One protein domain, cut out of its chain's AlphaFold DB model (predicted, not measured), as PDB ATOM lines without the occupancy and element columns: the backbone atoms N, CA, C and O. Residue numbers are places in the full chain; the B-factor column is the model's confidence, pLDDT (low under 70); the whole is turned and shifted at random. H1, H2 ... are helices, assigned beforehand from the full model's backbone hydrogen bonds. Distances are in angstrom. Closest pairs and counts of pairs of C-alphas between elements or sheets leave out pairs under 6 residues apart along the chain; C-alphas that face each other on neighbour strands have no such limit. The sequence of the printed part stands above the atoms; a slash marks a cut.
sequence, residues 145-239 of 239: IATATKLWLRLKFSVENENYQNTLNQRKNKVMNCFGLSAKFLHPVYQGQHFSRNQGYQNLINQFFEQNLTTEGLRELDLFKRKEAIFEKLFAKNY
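AT A GLANCE: This is residues 145 to 239 of the 239 residues of an uncharacterized protein of Trichomalopsis sarcophagae (UniProt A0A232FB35). A loose, elongated chain of helices has short H3 in its middle, with H1 and H4 crossing it and H2 reaching out from H1 towards one end. Residues 158 to 164, of which 162 to 164 belong to H2, stick out at that end, while H5 and H6 follow one another towards the other. The printed part has 95 residues, with six named helices, H1 to H6 in order, and no named strand: all helix. The radius of gyration of the C-alphas is 15.5 A, and the spans are 49 by 31 by 21 A.

IN THESE COORDINATES: H1, residues 145 to 154, begins at C-alpha 145 (91.752, 121.643, 109.374). H2, residues 162 to 175, measures 20.0 A from first to last C-alpha. H3 is residues 178 to 186. H4, residues 199 to 212, also measures 20.0 A. H5, residues 215 to 226, measures 16.8 A. H6, residues 230 to 236, ends at C-alpha 236 (73.394, 129.238, 121.917).

HOW THE PARTS SIT: H1 and H2 form a helical hairpin at a shallow tilt of 27 degrees, opposite ways; H2 touches H1 with residues 172 to 175 alone, closest at the C-alphas of Thr 149 and Val 175, 6.2 A. H1 touches H3 about perpendicular, at 84 degrees; the closest C-alphas, of Ala 146 and Lys 184, are 4.1 A apart. H3 touches H4 at 87 degrees, closest at the C-alphas of Ser 182 and Ile 205, 5.5 A. H4 and H5 are close but not clearly touching, with the C-alphas of Phe 209 and Leu 218 closest at 7.4 A. In H1, H3, H4, H5 and H6 every O i to N i+4 pair is within hydrogen-bond range; in H2, 9 of 10.

THE WHOLE: The C-alphas farthest apart, of Asn 163 and Ala 229, are 49.4 A apart. The printed part has no cut, and the link from H3 to H4 is long. The pLDDT is under 70 at residues 158 to 164, 194 to 197 and 237 to 239.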
ATOM      1  N   ILE A 145      90.442 121.069 109.057       89.50
ATOM      2  CA  ILE A 145      91.752 121.643 109.374       89.50
ATOM      3  C   ILE A 145      91.848 122.108 110.839       89.50
ATOM      4  O   ILE A 145      92.903 121.975 111.456       89.50
ATOM      5  N   ALA A 146      90.753 122.590 111.434       90.19
ATOM      6  CA  ALA A 146      90.726 123.037 112.824       90.19
ATOM      7  C   ALA A 146      90.935 121.867 113.801       90.19
ATOM      8  O   ALA A 146      91.660 121.985 114.797       90.19
ATOM      9  N   THR A 147      90.329 120.725 113.492       89.94
ATOM     10  CA  THR A 147      90.437 119.464 114.219       89.94
ATOM     11  C   THR A 147      91.831 118.885 114.051       89.94
ATOM     12  O   THR A 147      92.462 118.552 115.056       89.94
ATOM     13  N   ALA A 148      92.375 118.877 112.833       90.88
ATOM     14  CA  ALA A 148      93.760 118.484 112.591       90.88
ATOM     15  C   ALA A 148      94.742 119.333 113.423       90.88
ATOM     16  O   ALA A 148      95.559 118.789 114.170       90.88
ATOM     17  N   THR A 149      94.622 120.666 113.391       90.12
ATOM     18  CA  THR A 149      95.453 121.572 114.202       90.12
ATOM     19  C   THR A 149      95.293 121.305 115.703       90.12
ATOM     20  O   THR A 149      96.277 121.312 116.445       90.12
ATOM     21  N   LYS A 150      94.073 121.023 116.183       89.25
ATOM     22  CA  LYS A 150      93.829 120.652 117.588       89.25
ATOM     23  C   LYS A 150      94.558 119.367 117.973       89.25
ATOM     24  O   LYS A 150      95.139 119.316 119.057       89.25
ATOM     25  N   LEU A 151      94.520 118.340 117.131       90.00
ATOM     26  CA  LEU A 151      95.176 117.064 117.409       90.00
ATOM     27  C   LEU A 151      96.698 117.238 117.483       90.00
ATOM     28  O   LEU A 151      97.307 116.809 118.461       90.00
ATOM     29  N   TRP A 152      97.294 117.970 116.537       88.94
ATOM     30  CA  TRP A 152      98.736 118.263 116.533       88.94
ATOM     31  C   TRP A 152      99.203 119.059 117.760       88.94
ATOM     32  O   TRP A 152     100.321 118.871 118.237       88.94
ATOM     33  N   LEU A 153      98.352 119.928 118.310       85.69
ATOM     34  CA  LEU A 153      98.635 120.648 119.556       85.69
ATOM     35  C   LEU A 153      98.624 119.755 120.794       85.69
ATOM     36  O   LEU A 153      99.367 120.016 121.739       85.69
ATOM     37  N   ARG A 154      97.742 118.752 120.816       86.56
ATOM     38  CA  ARG A 154      97.566 117.850 121.962       86.56
ATOM     39  C   ARG A 154      98.524 116.667 121.933       86.56
ATOM     40  O   ARG A 154      98.627 115.985 122.949       86.56
ATOM     41  N   LEU A 155      99.197 116.441 120.807       86.00
ATOM     42  CA  LEU A 155     100.185 115.387 120.654       86.00
ATOM     43  C   LEU A 155     101.302 115.560 121.695       86.00
ATOM     44  O   LEU A 155     101.983 116.588 121.732       86.00
ATOM     45  N   LYS A 156     101.445 114.552 122.555       78.88
ATOM     46  CA  LYS A 156     102.487 114.429 123.575       78.88
ATOM     47  C   LYS A 156     103.185 113.093 123.376       78.88
ATOM     48  O   LYS A 156     102.528 112.114 123.032       78.88
ATOM     49  N   PHE A 157     104.487 113.070 123.618       74.50
ATOM     50  CA  PHE A 157     105.307 111.872 123.503       74.50
ATOM     51  C   PHE A 157     105.764 111.428 124.883       74.50
ATOM     52  O   PHE A 157     106.003 112.261 125.755       74.50
ATOM     53  N   SER A 158     105.876 110.116 125.057       69.94
ATOM     54  CA  SER A 158     106.336 109.491 126.298       69.94
ATOM     55  C   SER A 158     107.864 109.462 126.415       69.94
ATOM     56  O   SER A 158     108.374 109.156 127.485       69.94
ATOM     57  N   VAL A 159     108.579 109.750 125.320       66.06
ATOM     58  CA  VAL A 159     110.037 109.615 125.205       66.06
ATOM     59  C   VAL A 159     110.631 110.882 124.590       66.06
ATOM     60  O   VAL A 159     110.126 111.400 123.586       66.06
ATOM     61  N   GLU A 160     111.711 111.379 125.185       66.12
ATOM     62  CA  GLU A 160     112.520 112.464 124.633       66.12
ATOM     63  C   GLU A 160     113.570 111.871 123.684       66.12
ATOM     64  O   GLU A 160     114.522 111.232 124.112       66.12
ATOM     65  N   ASN A 161     113.380 112.043 122.372       67.50
ATOM     66  CA  ASN A 161     114.350 111.631 121.355       67.50
ATOM     67  C   ASN A 161     114.640 112.808 120.412       67.50
ATOM     68  O   ASN A 161     113.818 113.128 119.550       67.50
ATOM     69  N   GLU A 162     115.796 113.456 120.577       67.88
ATOM     70  CA  GLU A 162     116.163 114.692 119.862       67.88
ATOM     71  C   GLU A 162     116.065 114.568 118.332       67.88
ATOM     72  O   GLU A 162     115.566 115.482 117.665       67.88
ATOM     73  N   ASN A 163     116.451 113.416 117.770       64.81
ATOM     74  CA  ASN A 163     116.414 113.178 116.325       64.81
ATOM     75  C   ASN A 163     114.985 113.257 115.773       64.81
ATOM     76  O   ASN A 163     114.741 113.914 114.759       64.81
ATOM     77  N   TYR A 164     114.016 112.653 116.465       66.00
ATOM     78  CA  TYR A 164     112.613 112.713 116.051       66.00
ATOM     79  C   TYR A 164     111.964 114.043 116.404       66.00
ATOM     80  O   TYR A 164     111.127 114.520 115.637       66.00
ATOM     81  N   GLN A 165     112.357 114.670 117.516       70.81
ATOM     82  CA  GLN A 165     111.829 115.974 117.920       70.81
ATOM     83  C   GLN A 165     112.033 117.019 116.821       70.81
ATOM     84  O   GLN A 165     111.111 117.774 116.527       70.81
ATOM     85  N   ASN A 166     113.179 117.021 116.136       73.44
ATOM     86  CA  ASN A 166     113.426 117.952 115.035       73.44
ATOM     87  C   ASN A 166     112.473 117.735 113.848       73.44
ATOM     88  O   ASN A 166     111.797 118.675 113.420       73.44
ATOM     89  N   THR A 167     112.351 116.505 113.343       71.38
ATOM     90  CA  THR A 167     111.426 116.185 112.240       71.38
ATOM     91  C   THR A 167     109.965 116.431 112.634       71.38
ATOM     92  O   THR A 167     109.167 116.932 111.834       71.38
ATOM     93  N   LEU A 168     109.607 116.125 113.882       75.12
ATOM     94  CA  LEU A 168     108.283 116.376 114.443       75.12
ATOM     95  C   LEU A 168     107.987 117.866 114.544       75.12
ATOM     96  O   LEU A 168     106.926 118.293 114.100       75.12
ATOM     97  N   ASN A 169     108.917 118.662 115.064       78.19
ATOM     98  CA  ASN A 169     108.772 120.108 115.178       78.19
ATOM     99  C   ASN A 169     108.633 120.753 113.802       78.19
ATOM    100  O   ASN A 169     107.754 121.589 113.608       78.19
ATOM    101  N   GLN A 170     109.413 120.313 112.812       78.31
ATOM    102  CA  GLN A 170     109.259 120.773 111.431       78.31
ATOM    103  C   GLN A 170     107.853 120.491 110.887       78.31
ATOM    104  O   GLN A 170     107.225 121.375 110.304       78.31
ATOM    105  N   ARG A 171     107.316 119.281 111.091       76.25
ATOM    106  CA  ARG A 171     105.954 118.941 110.645       76.25
ATOM    107  C   ARG A 171     104.878 119.676 111.426       76.25
ATOM    108  O   ARG A 171     103.935 120.185 110.825       76.25
ATOM    109  N   LYS A 172     105.044 119.783 112.741       81.69
ATOM    110  CA  LYS A 172     104.169 120.567 113.606       81.69
ATOM    111  C   LYS A 172     104.116 122.002 113.099       81.69
ATOM    112  O   LYS A 172     103.028 122.490 112.851       81.69
ATOM    113  N   ASN A 173     105.250 122.628 112.796       81.31
ATOM    114  CA  ASN A 173     105.300 123.982 112.242       81.31
ATOM    115  C   ASN A 173     104.563 124.118 110.900       81.31
ATOM    116  O   ASN A 173     103.924 125.141 110.669       81.31
ATOM    117  N   LYS A 174     104.570 123.087 110.040       80.50
ATOM    118  CA  LYS A 174     103.783 123.099 108.790       80.50
ATOM    119  C   LYS A 174     102.274 123.132 109.038       80.50
ATOM    120  O   LYS A 174     101.564 123.795 108.291       80.50
ATOM    121  N   VAL A 175     101.790 122.431 110.065       80.88
ATOM    122  CA  VAL A 175     100.360 122.412 110.433       80.88
ATOM    123  C   VAL A 175      99.976 123.628 111.280       80.88
ATOM    124  O   VAL A 175      98.863 124.139 111.187       80.88
ATOM    125  N   MET A 176     100.912 124.120 112.086       84.69
ATOM    126  CA  MET A 176     100.778 125.275 112.973       84.69
ATOM    127  C   MET A 176     101.044 126.602 112.241       84.69
ATOM    128  O   MET A 176     101.633 127.523 112.804       84.69
ATOM    129  N   ASN A 177     100.616 126.695 110.983       87.94
ATOM    130  CA  ASN A 177     100.687 127.914 110.182       87.94
ATOM    131  C   ASN A 177      99.450 128.806 110.411       87.94
ATOM    132  O   ASN A 177      98.519 128.433 111.129       87.94
ATOM    133  N   CYS A 178      99.424 129.987 109.787       88.62
ATOM    134  CA  CYS A 178      98.316 130.933 109.923       88.62
ATOM    135  C   CYS A 178      96.953 130.328 109.551       88.62
ATOM    136  O   CYS A 178      95.969 130.637 110.220       88.62
ATOM    137  N   PHE A 179      96.881 129.429 108.566       89.88
ATOM    138  CA  PHE A 179      95.630 128.793 108.150       89.88
ATOM    139  C   PHE A 179      95.083 127.852 109.225       89.88
ATOM    140  O   PHE A 179      93.940 128.004 109.650       89.88
ATOM    141  N   GLY A 180      95.904 126.916 109.710       89.50
ATOM    142  CA  GLY A 180      95.486 125.967 110.745       89.50
ATOM    143  C   GLY A 180      95.139 126.664 112.062       89.50
ATOM    144  O   GLY A 180      94.111 126.387 112.687       89.50
ATOM    145  N   LEU A 181      95.967 127.635 112.455       90.19
ATOM    146  CA  LEU A 181      95.751 128.447 113.648       90.19
ATOM    147  C   LEU A 181      94.455 129.263 113.566       90.19
ATOM    148  O   LEU A 181      93.644 129.207 114.494       90.19
ATOM    149  N   SER A 182      94.231 129.969 112.455       90.62
ATOM    150  CA  SER A 182      93.043 130.809 112.259       90.62
ATOM    151  C   SER A 182      91.775 129.972 112.126       90.62
ATOM    152  O   SER A 182      90.753 130.315 112.715       90.62
ATOM    153  N   ALA A 183      91.834 128.824 111.446       90.81
ATOM    154  CA  ALA A 183      90.694 127.921 111.347       90.81
ATOM    155  C   ALA A 183      90.285 127.368 112.718       90.81
ATOM    156  O   ALA A 183      89.108 127.384 113.067       90.81
ATOM    157  N   LYS A 184      91.248 126.947 113.552       90.19
ATOM    158  CA  LYS A 184      90.954 126.526 114.930       90.19
ATOM    159  C   LYS A 184      90.475 127.681 115.817       90.19
ATOM    160  O   LYS A 184      89.716 127.442 116.758       90.19
ATOM    161  N   PHE A 185      90.917 128.911 115.554       90.50
ATOM    162  CA  PHE A 185      90.426 130.102 116.248       90.50
ATOM    163  C   PHE A 185      88.949 130.377 115.932       90.50
ATOM    164  O   PHE A 185      88.159 130.546 116.855       90.50
ATOM    165  N   LEU A 186      88.575 130.342 114.651       89.62
ATOM    166  CA  LEU A 186      87.207 130.588 114.181       89.62
ATOM    167  C   LEU A 186      86.261 129.393 114.378       89.62
ATOM    168  O   LEU A 186      85.052 129.527 114.206       89.62
ATOM    169  N   HIS A 187      86.785 128.220 114.741       88.38
ATOM    170  CA  HIS A 187      85.975 127.020 114.906       88.38
ATOM    171  C   HIS A 187      84.970 127.171 116.066       88.38
ATOM    172  O   HIS A 187      85.398 127.427 117.199       88.38
ATOM    173  N   PRO A 188      83.664 126.920 115.850       81.56
ATOM    174  CA  PRO A 188      82.616 127.212 116.831       81.56
ATOM    175  C   PRO A 188      82.766 126.423 118.138       81.56
ATOM    176  O   PRO A 188      82.426 126.924 119.205       81.56
ATOM    177  N   VAL A 189      83.346 125.220 118.082       83.12
ATOM    178  CA  VAL A 189      83.588 124.380 119.272       83.12
ATOM    179  C   VAL A 189      84.912 124.712 119.961       83.12
ATOM    180  O   VAL A 189      85.027 124.603 121.178       83.12
ATOM    181  N   TYR A 190      85.951 125.077 119.201       84.31
ATOM    182  CA  TYR A 190      87.303 125.186 119.758       84.31
ATOM    183  C   TYR A 190      87.635 126.605 120.185       84.31
ATOM    184  O   TYR A 190      88.338 126.753 121.178       84.31
ATOM    185  N   GLN A 191      87.158 127.624 119.458       80.12
ATOM    186  CA  GLN A 191      87.265 129.050 119.804       80.12
ATOM    187  C   GLN A 191      88.680 129.459 120.243       80.12
ATOM    188  O   GLN A 191      88.883 130.212 121.193       80.12
ATOM    189  N   GLY A 192      89.696 128.859 119.623       72.81
ATOM    190  CA  GLY A 192      91.088 129.092 119.980       72.81
ATOM    191  C   GLY A 192      91.537 128.639 121.380       72.81
ATOM    192  O   GLY A 192      92.624 129.023 121.819       72.81
ATOM    193  N   GLN A 193      90.784 127.778 122.072       70.56
ATOM    194  CA  GLN A 193      91.204 127.152 123.333       70.56
ATOM    195  C   GLN A 193      92.617 126.557 123.201       70.56
ATOM    196  O   GLN A 193      92.957 125.954 122.182       70.56
ATOM    197  N   HIS A 194      93.451 126.724 124.230       66.88
ATOM    198  CA  HIS A 194      94.889 126.400 124.248       66.88
ATOM    199  C   HIS A 194      95.826 127.347 123.463       66.88
ATOM    200  O   HIS A 194      97.038 127.181 123.568       66.88
ATOM    201  N   PHE A 195      95.325 128.362 122.740       68.19
ATOM    202  CA  PHE A 195      96.171 129.386 122.097       68.19
ATOM    203  C   PHE A 195      96.378 130.646 122.929       68.19
ATOM    204  O   PHE A 195      97.340 131.369 122.694       68.19
ATOM    205  N   SER A 196      95.497 130.940 123.888       60.72
ATOM    206  CA  SER A 196      95.506 132.212 124.630       60.72
ATOM    207  C   SER A 196      96.801 132.460 125.411       60.72
ATOM    208  O   SER A 196      97.082 133.587 125.791       60.72
ATOM    209  N   ARG A 197      97.597 131.410 125.651       66.50
ATOM    210  CA  ARG A 197      98.868 131.476 126.384       66.50
ATOM    211  C   ARG A 197     100.104 131.557 125.481       66.50
ATOM    212  O   ARG A 197     101.192 131.774 125.997       66.50
ATOM    213  N   ASN A 198      99.968 131.367 124.163       82.31
ATOM    214  CA  ASN A 198     101.089 131.447 123.223       82.31
ATOM    215  C   ASN A 198     100.982 132.725 122.383       82.31
ATOM    216  O   ASN A 198     100.245 132.780 121.398       82.31
ATOM    217  N   GLN A 199     101.744 133.744 122.781       80.88
ATOM    218  CA  GLN A 199     101.726 135.062 122.148       80.88
ATOM    219  C   GLN A 199     102.181 135.020 120.678       80.88
ATOM    220  O   GLN A 199     101.641 135.752 119.854       80.88
ATOM    221  N   GLY A 200     103.095 134.111 120.317       85.50
ATOM    222  CA  GLY A 200     103.536 133.934 118.930       85.50
ATOM    223  C   GLY A 200     102.405 133.478 118.003       85.50
ATOM    224  O   GLY A 200     102.239 134.019 116.913       85.50
ATOM    225  N   TYR A 201     101.572 132.536 118.455       87.69
ATOM    226  CA  TYR A 201     100.409 132.095 117.678       87.69
ATOM    227  C   TYR A 201      99.334 133.176 117.569       87.69
ATOM    228  O   TYR A 201      98.752 133.329 116.499       87.69
ATOM    229  N   GLN A 202      99.099 133.951 118.631       86.31
ATOM    230  CA  GLN A 202      98.164 135.082 118.577       86.31
ATOM    231  C   GLN A 202      98.604 136.125 117.548       86.31
ATOM    232  O   GLN A 202      97.788 136.580 116.751       86.31
ATOM    233  N   ASN A 203      99.898 136.449 117.510       88.69
ATOM    234  CA  ASN A 203     100.438 137.402 116.545       88.69
ATOM    235  C   ASN A 203     100.261 136.913 115.101       88.69
ATOM    236  O   ASN A 203      99.807 137.684 114.264       88.69
ATOM    237  N   LEU A 204     100.536 135.633 114.816       89.50
ATOM    238  CA  LEU A 204     100.328 135.052 113.482       89.50
ATOM    239  C   LEU A 204      98.860 135.090 113.041       89.50
ATOM    240  O   LEU A 204      98.574 135.377 111.882       89.50
ATOM    241  N   ILE A 205      97.934 134.799 113.959       90.00
ATOM    242  CA  ILE A 205      96.491 134.843 113.690       90.00
ATOM    243  C   ILE A 205      96.049 136.284 113.402       90.00
ATOM    244  O   ILE A 205      95.375 136.533 112.406       90.00
ATOM    245  N   ASN A 206      96.449 137.239 114.247       89.12
ATOM    246  CA  ASN A 206      96.073 138.643 114.081       89.12
ATOM    247  C   ASN A 206      96.646 139.226 112.787       89.12
ATOM    248  O   ASN A 206      95.890 139.798 112.010       89.12
ATOM    249  N   GLN A 207      97.932 138.994 112.501       92.81
ATOM    250  CA  GLN A 207      98.558 139.424 111.247       92.81
ATOM    251  C   GLN A 207      97.840 138.846 110.028       92.81
ATOM    252  O   GLN A 207      97.601 139.557 109.056       92.81
ATOM    253  N   PHE A 208      97.464 137.566 110.077       93.38
ATOM    254  CA  PHE A 208      96.722 136.941 108.991       93.38
ATOM    255  C   PHE A 208      95.367 137.621 108.762       93.38
ATOM    256  O   PHE A 208      95.032 137.935 107.621       93.38
ATOM    257  N   PHE A 209      94.608 137.888 109.826       92.88
ATOM    258  CA  PHE A 209      93.319 138.566 109.705       92.88
ATOM    259  C   PHE A 209      93.452 140.014 109.236       92.88
ATOM    260  O   PHE A 209      92.723 140.412 108.337       92.88
ATOM    261  N   GLU A 210      94.399 140.778 109.775       91.38
ATOM    262  CA  GLU A 210      94.655 142.163 109.360       91.38
ATOM    263  C   GLU A 210      95.037 142.270 107.879       91.38
ATOM    264  O   GLU A 210      94.644 143.218 107.208       91.38
ATOM    265  N   GLN A 211      95.776 141.291 107.354       92.12
ATOM    266  CA  GLN A 211      96.210 141.283 105.955       92.12
ATOM    267  C   GLN A 211      95.126 140.818 104.974       92.12
ATOM    268  O   GLN A 211      95.188 141.176 103.800       92.12
ATOM    269  N   ASN A 212      94.175 139.990 105.419       90.44
ATOM    270  CA  ASN A 212      93.246 139.297 104.517       90.44
ATOM    271  C   ASN A 212      91.778 139.705 104.690       90.44
ATOM    272  O   ASN A 212      90.976 139.446 103.792       90.44
ATOM    273  N   LEU A 213      91.399 140.317 105.813       90.62
ATOM    274  CA  LEU A 213      90.033 140.784 106.043       90.62
ATOM    275  C   LEU A 213      89.883 142.258 105.661       90.62
ATOM    276  O   LEU A 213      90.766 143.083 105.874       90.62
ATOM    277  N   THR A 214      88.716 142.594 105.119       92.62
ATOM    278  CA  THR A 214      88.307 143.986 104.903       92.62
ATOM    279  C   THR A 214      87.950 144.652 106.233       92.62
ATOM    280  O   THR A 214      87.771 143.978 107.247       92.62
ATOM    281  N   THR A 215      87.755 145.973 106.236       90.25
ATOM    282  CA  THR A 215      87.259 146.705 107.416       90.25
ATOM    283  C   THR A 215      85.967 146.102 107.973       90.25
ATOM    284  O   THR A 215      85.819 145.980 109.186       90.25
ATOM    285  N   GLU A 216      85.056 145.669 107.095       91.06
ATOM    286  CA  GLU A 216      83.829 144.987 107.515       91.06
ATOM    287  C   GLU A 216      84.125 143.594 108.082       91.06
ATOM    288  O   GLU A 216      83.628 143.257 109.150       91.06
ATOM    289  N   GLY A 217      85.007 142.816 107.443       88.69
ATOM    290  CA  GLY A 217      85.420 141.509 107.962       88.69
ATOM    291  C   GLY A 217      86.095 141.592 109.337       88.69
ATOM    292  O   GLY A 217      85.876 140.732 110.188       88.69
ATOM    293  N   LEU A 218      86.869 142.648 109.602       89.69
ATOM    294  CA  LEU A 218      87.450 142.910 110.923       89.69
ATOM    295  C   LEU A 218      86.382 143.275 111.961       89.69
ATOM    296  O   LEU A 218      86.489 142.857 113.116       89.69
ATOM    297  N   ARG A 219      85.333 144.005 111.560       90.25
ATOM    298  CA  ARG A 219      84.178 144.288 112.421       90.25
ATOM    299  C   ARG A 219      83.417 143.008 112.762       90.25
ATOM    300  O   ARG A 219      83.136 142.765 113.931       90.25
ATOM    301  N   GLU A 220      83.134 142.163 111.772       89.88
ATOM    302  CA  GLU A 220      82.495 140.857 111.988       89.88
ATOM    303  C   GLU A 220      83.344 139.933 112.870       89.88
ATOM    304  O   GLU A 220      82.809 139.232 113.728       89.88
ATOM    305  N   LEU A 221      84.672 139.969 112.722       88.94
ATOM    306  CA  LEU A 221      85.592 139.237 113.588       88.94
ATOM    307  C   LEU A 221      85.524 139.720 115.047       88.94
ATOM    308  O   LEU A 221      85.613 138.901 115.963       88.94
ATOM    309  N   ASP A 222      85.371 141.024 115.287       88.50
ATOM    310  CA  ASP A 222      85.180 141.568 116.638       88.50
ATOM    311  C   ASP A 222      83.836 141.120 117.235       88.50
ATOM    312  O   ASP A 222      83.793 140.644 118.370       88.50
ATOM    313  N   LEU A 223      82.759 141.138 116.437       89.69
ATOM    314  CA  LEU A 223      81.458 140.588 116.840       89.69
ATOM    315  C   LEU A 223      81.551 139.091 117.176       89.69
ATOM    316  O   LEU A 223      81.002 138.650 118.185       89.69
ATOM    317  N   PHE A 224      82.296 138.309 116.386       88.25
ATOM    318  CA  PHE A 224      82.567 136.898 116.672       88.25
ATOM    319  C   PHE A 224      83.296 136.720 118.010       88.25
ATOM    320  O   PHE A 224      82.891 135.894 118.829       88.25
ATOM    321  N   LYS A 225      84.345 137.518 118.263       85.94
ATOM    322  CA  LYS A 225      85.128 137.478 119.511       85.94
ATOM    323  C   LYS A 225      84.274 137.801 120.738       85.94
ATOM    324  O   LYS A 225      84.424 137.145 121.768       85.94
ATOM    325  N   ARG A 226      83.375 138.783 120.622       87.38
ATOM    326  CA  ARG A 226      82.430 139.180 121.680       87.38
ATOM    327  C   ARG A 226      81.219 138.257 121.789       87.38
ATOM    328  O   ARG A 226      80.502 138.323 122.781       87.38
ATOM    329  N   LYS A 227      81.044 137.353 120.818       87.44
ATOM    330  CA  LYS A 227      79.899 136.444 120.680       87.44
ATOM    331  C   LYS A 227      78.576 137.191 120.549       87.44
ATOM    332  O   LYS A 227      77.585 136.728 121.092       87.44
ATOM    333  N   GLU A 228      78.573 138.310 119.835       87.69
ATOM    334  CA  GLU A 228      77.416 139.195 119.666       87.69
ATOM    335  C   GLU A 228      76.654 138.917 118.351       87.69
ATOM    336  O   GLU A 228      77.136 138.230 117.440       87.69
ATOM    337  N   ALA A 229      75.448 139.478 118.230       88.31
ATOM    338  CA  ALA A 229      74.633 139.476 117.010       88.31
ATOM    339  C   ALA A 229      74.284 138.062 116.492       88.31
ATOM    340  O   ALA A 229      73.648 137.271 117.189       88.31
ATOM    341  N   ILE A 230      74.645 137.724 115.245       83.31
ATOM    342  CA  ILE A 230      74.350 136.400 114.672       83.31
ATOM    343  C   ILE A 230      75.075 135.275 115.426       83.31
ATOM    344  O   ILE A 230      74.568 134.153 115.497       83.31
ATOM    345  N   PHE A 231      76.221 135.582 116.040       83.69
ATOM    346  CA  PHE A 231      77.031 134.607 116.757       83.69
ATOM    347  C   PHE A 231      76.421 134.211 118.104       83.69
ATOM    348  O   PHE A 231      76.579 133.059 118.495       83.69
ATOM    349  N   GLU A 232      75.632 135.075 118.756       83.75
ATOM    350  CA  GLU A 232      74.875 134.713 119.970       83.75
ATOM    351  C   GLU A 232      73.997 133.488 119.714       83.75
ATOM    352  O   GLU A 232      74.048 132.496 120.438       83.75
ATOM    353  N   LYS A 233      73.227 133.529 118.620       82.88
ATOM    354  CA  LYS A 233      72.329 132.437 118.224       82.88
ATOM    355  C   LYS A 233      73.100 131.191 117.799       82.88
ATOM    356  O   LYS A 233      72.635 130.078 118.034       82.88
ATOM    357  N   LEU A 234      74.250 131.383 117.155       79.25
ATOM    358  CA  LEU A 234      75.092 130.302 116.650       79.25
ATOM    359  C   LEU A 234      75.766 129.537 117.798       79.25
ATOM    360  O   LEU A 234      75.810 128.312 117.765       79.25
ATOM    361  N   PHE A 235      76.198 130.243 118.846       81.56
ATOM    362  CA  PHE A 235      76.762 129.638 120.052       81.56
ATOM    363  C   PHE A 235      75.698 129.124 121.035       81.56
ATOM    364  O   PHE A 235      75.961 128.158 121.743       81.56
ATOM    365  N   ALA A 236      74.493 129.704 121.062       80.25
ATOM    366  CA  ALA A 236      73.394 129.238 121.917       80.25
ATOM    367  C   ALA A 236      72.723 127.944 121.420       80.25
ATOM    368  O   ALA A 236      72.086 127.242 122.202       80.25
ATOM    369  N   LYS A 237      72.844 127.612 120.127       68.38
ATOM    370  CA  LYS A 237      72.215 126.421 119.527       68.38
ATOM    371  C   LYS A 237      72.897 125.083 119.849       68.38
ATOM    372  O   LYS A 237      72.372 124.066 119.415       68.38
ATOM    373  N   ASN A 238      73.969 125.083 120.642       50.47
ATOM    374  CA  ASN A 238      74.788 123.922 121.011       50.47
ATOM    375  C   ASN A 238      75.378 123.147 119.816       50.47
ATOM    376  O   ASN A 238      74.687 122.427 119.097       50.47
ATOM    377  N   TYR A 239      76.704 123.234 119.703       48.47
ATOM    378  CA  TYR A 239      77.552 122.074 119.434       48.47
ATOM    379  C   TYR A 239      78.163 121.617 120.757       48.47
ATOM    380  O   TYR A 239      78.518 122.515 121.556       48.47
TER     381      TYR A 239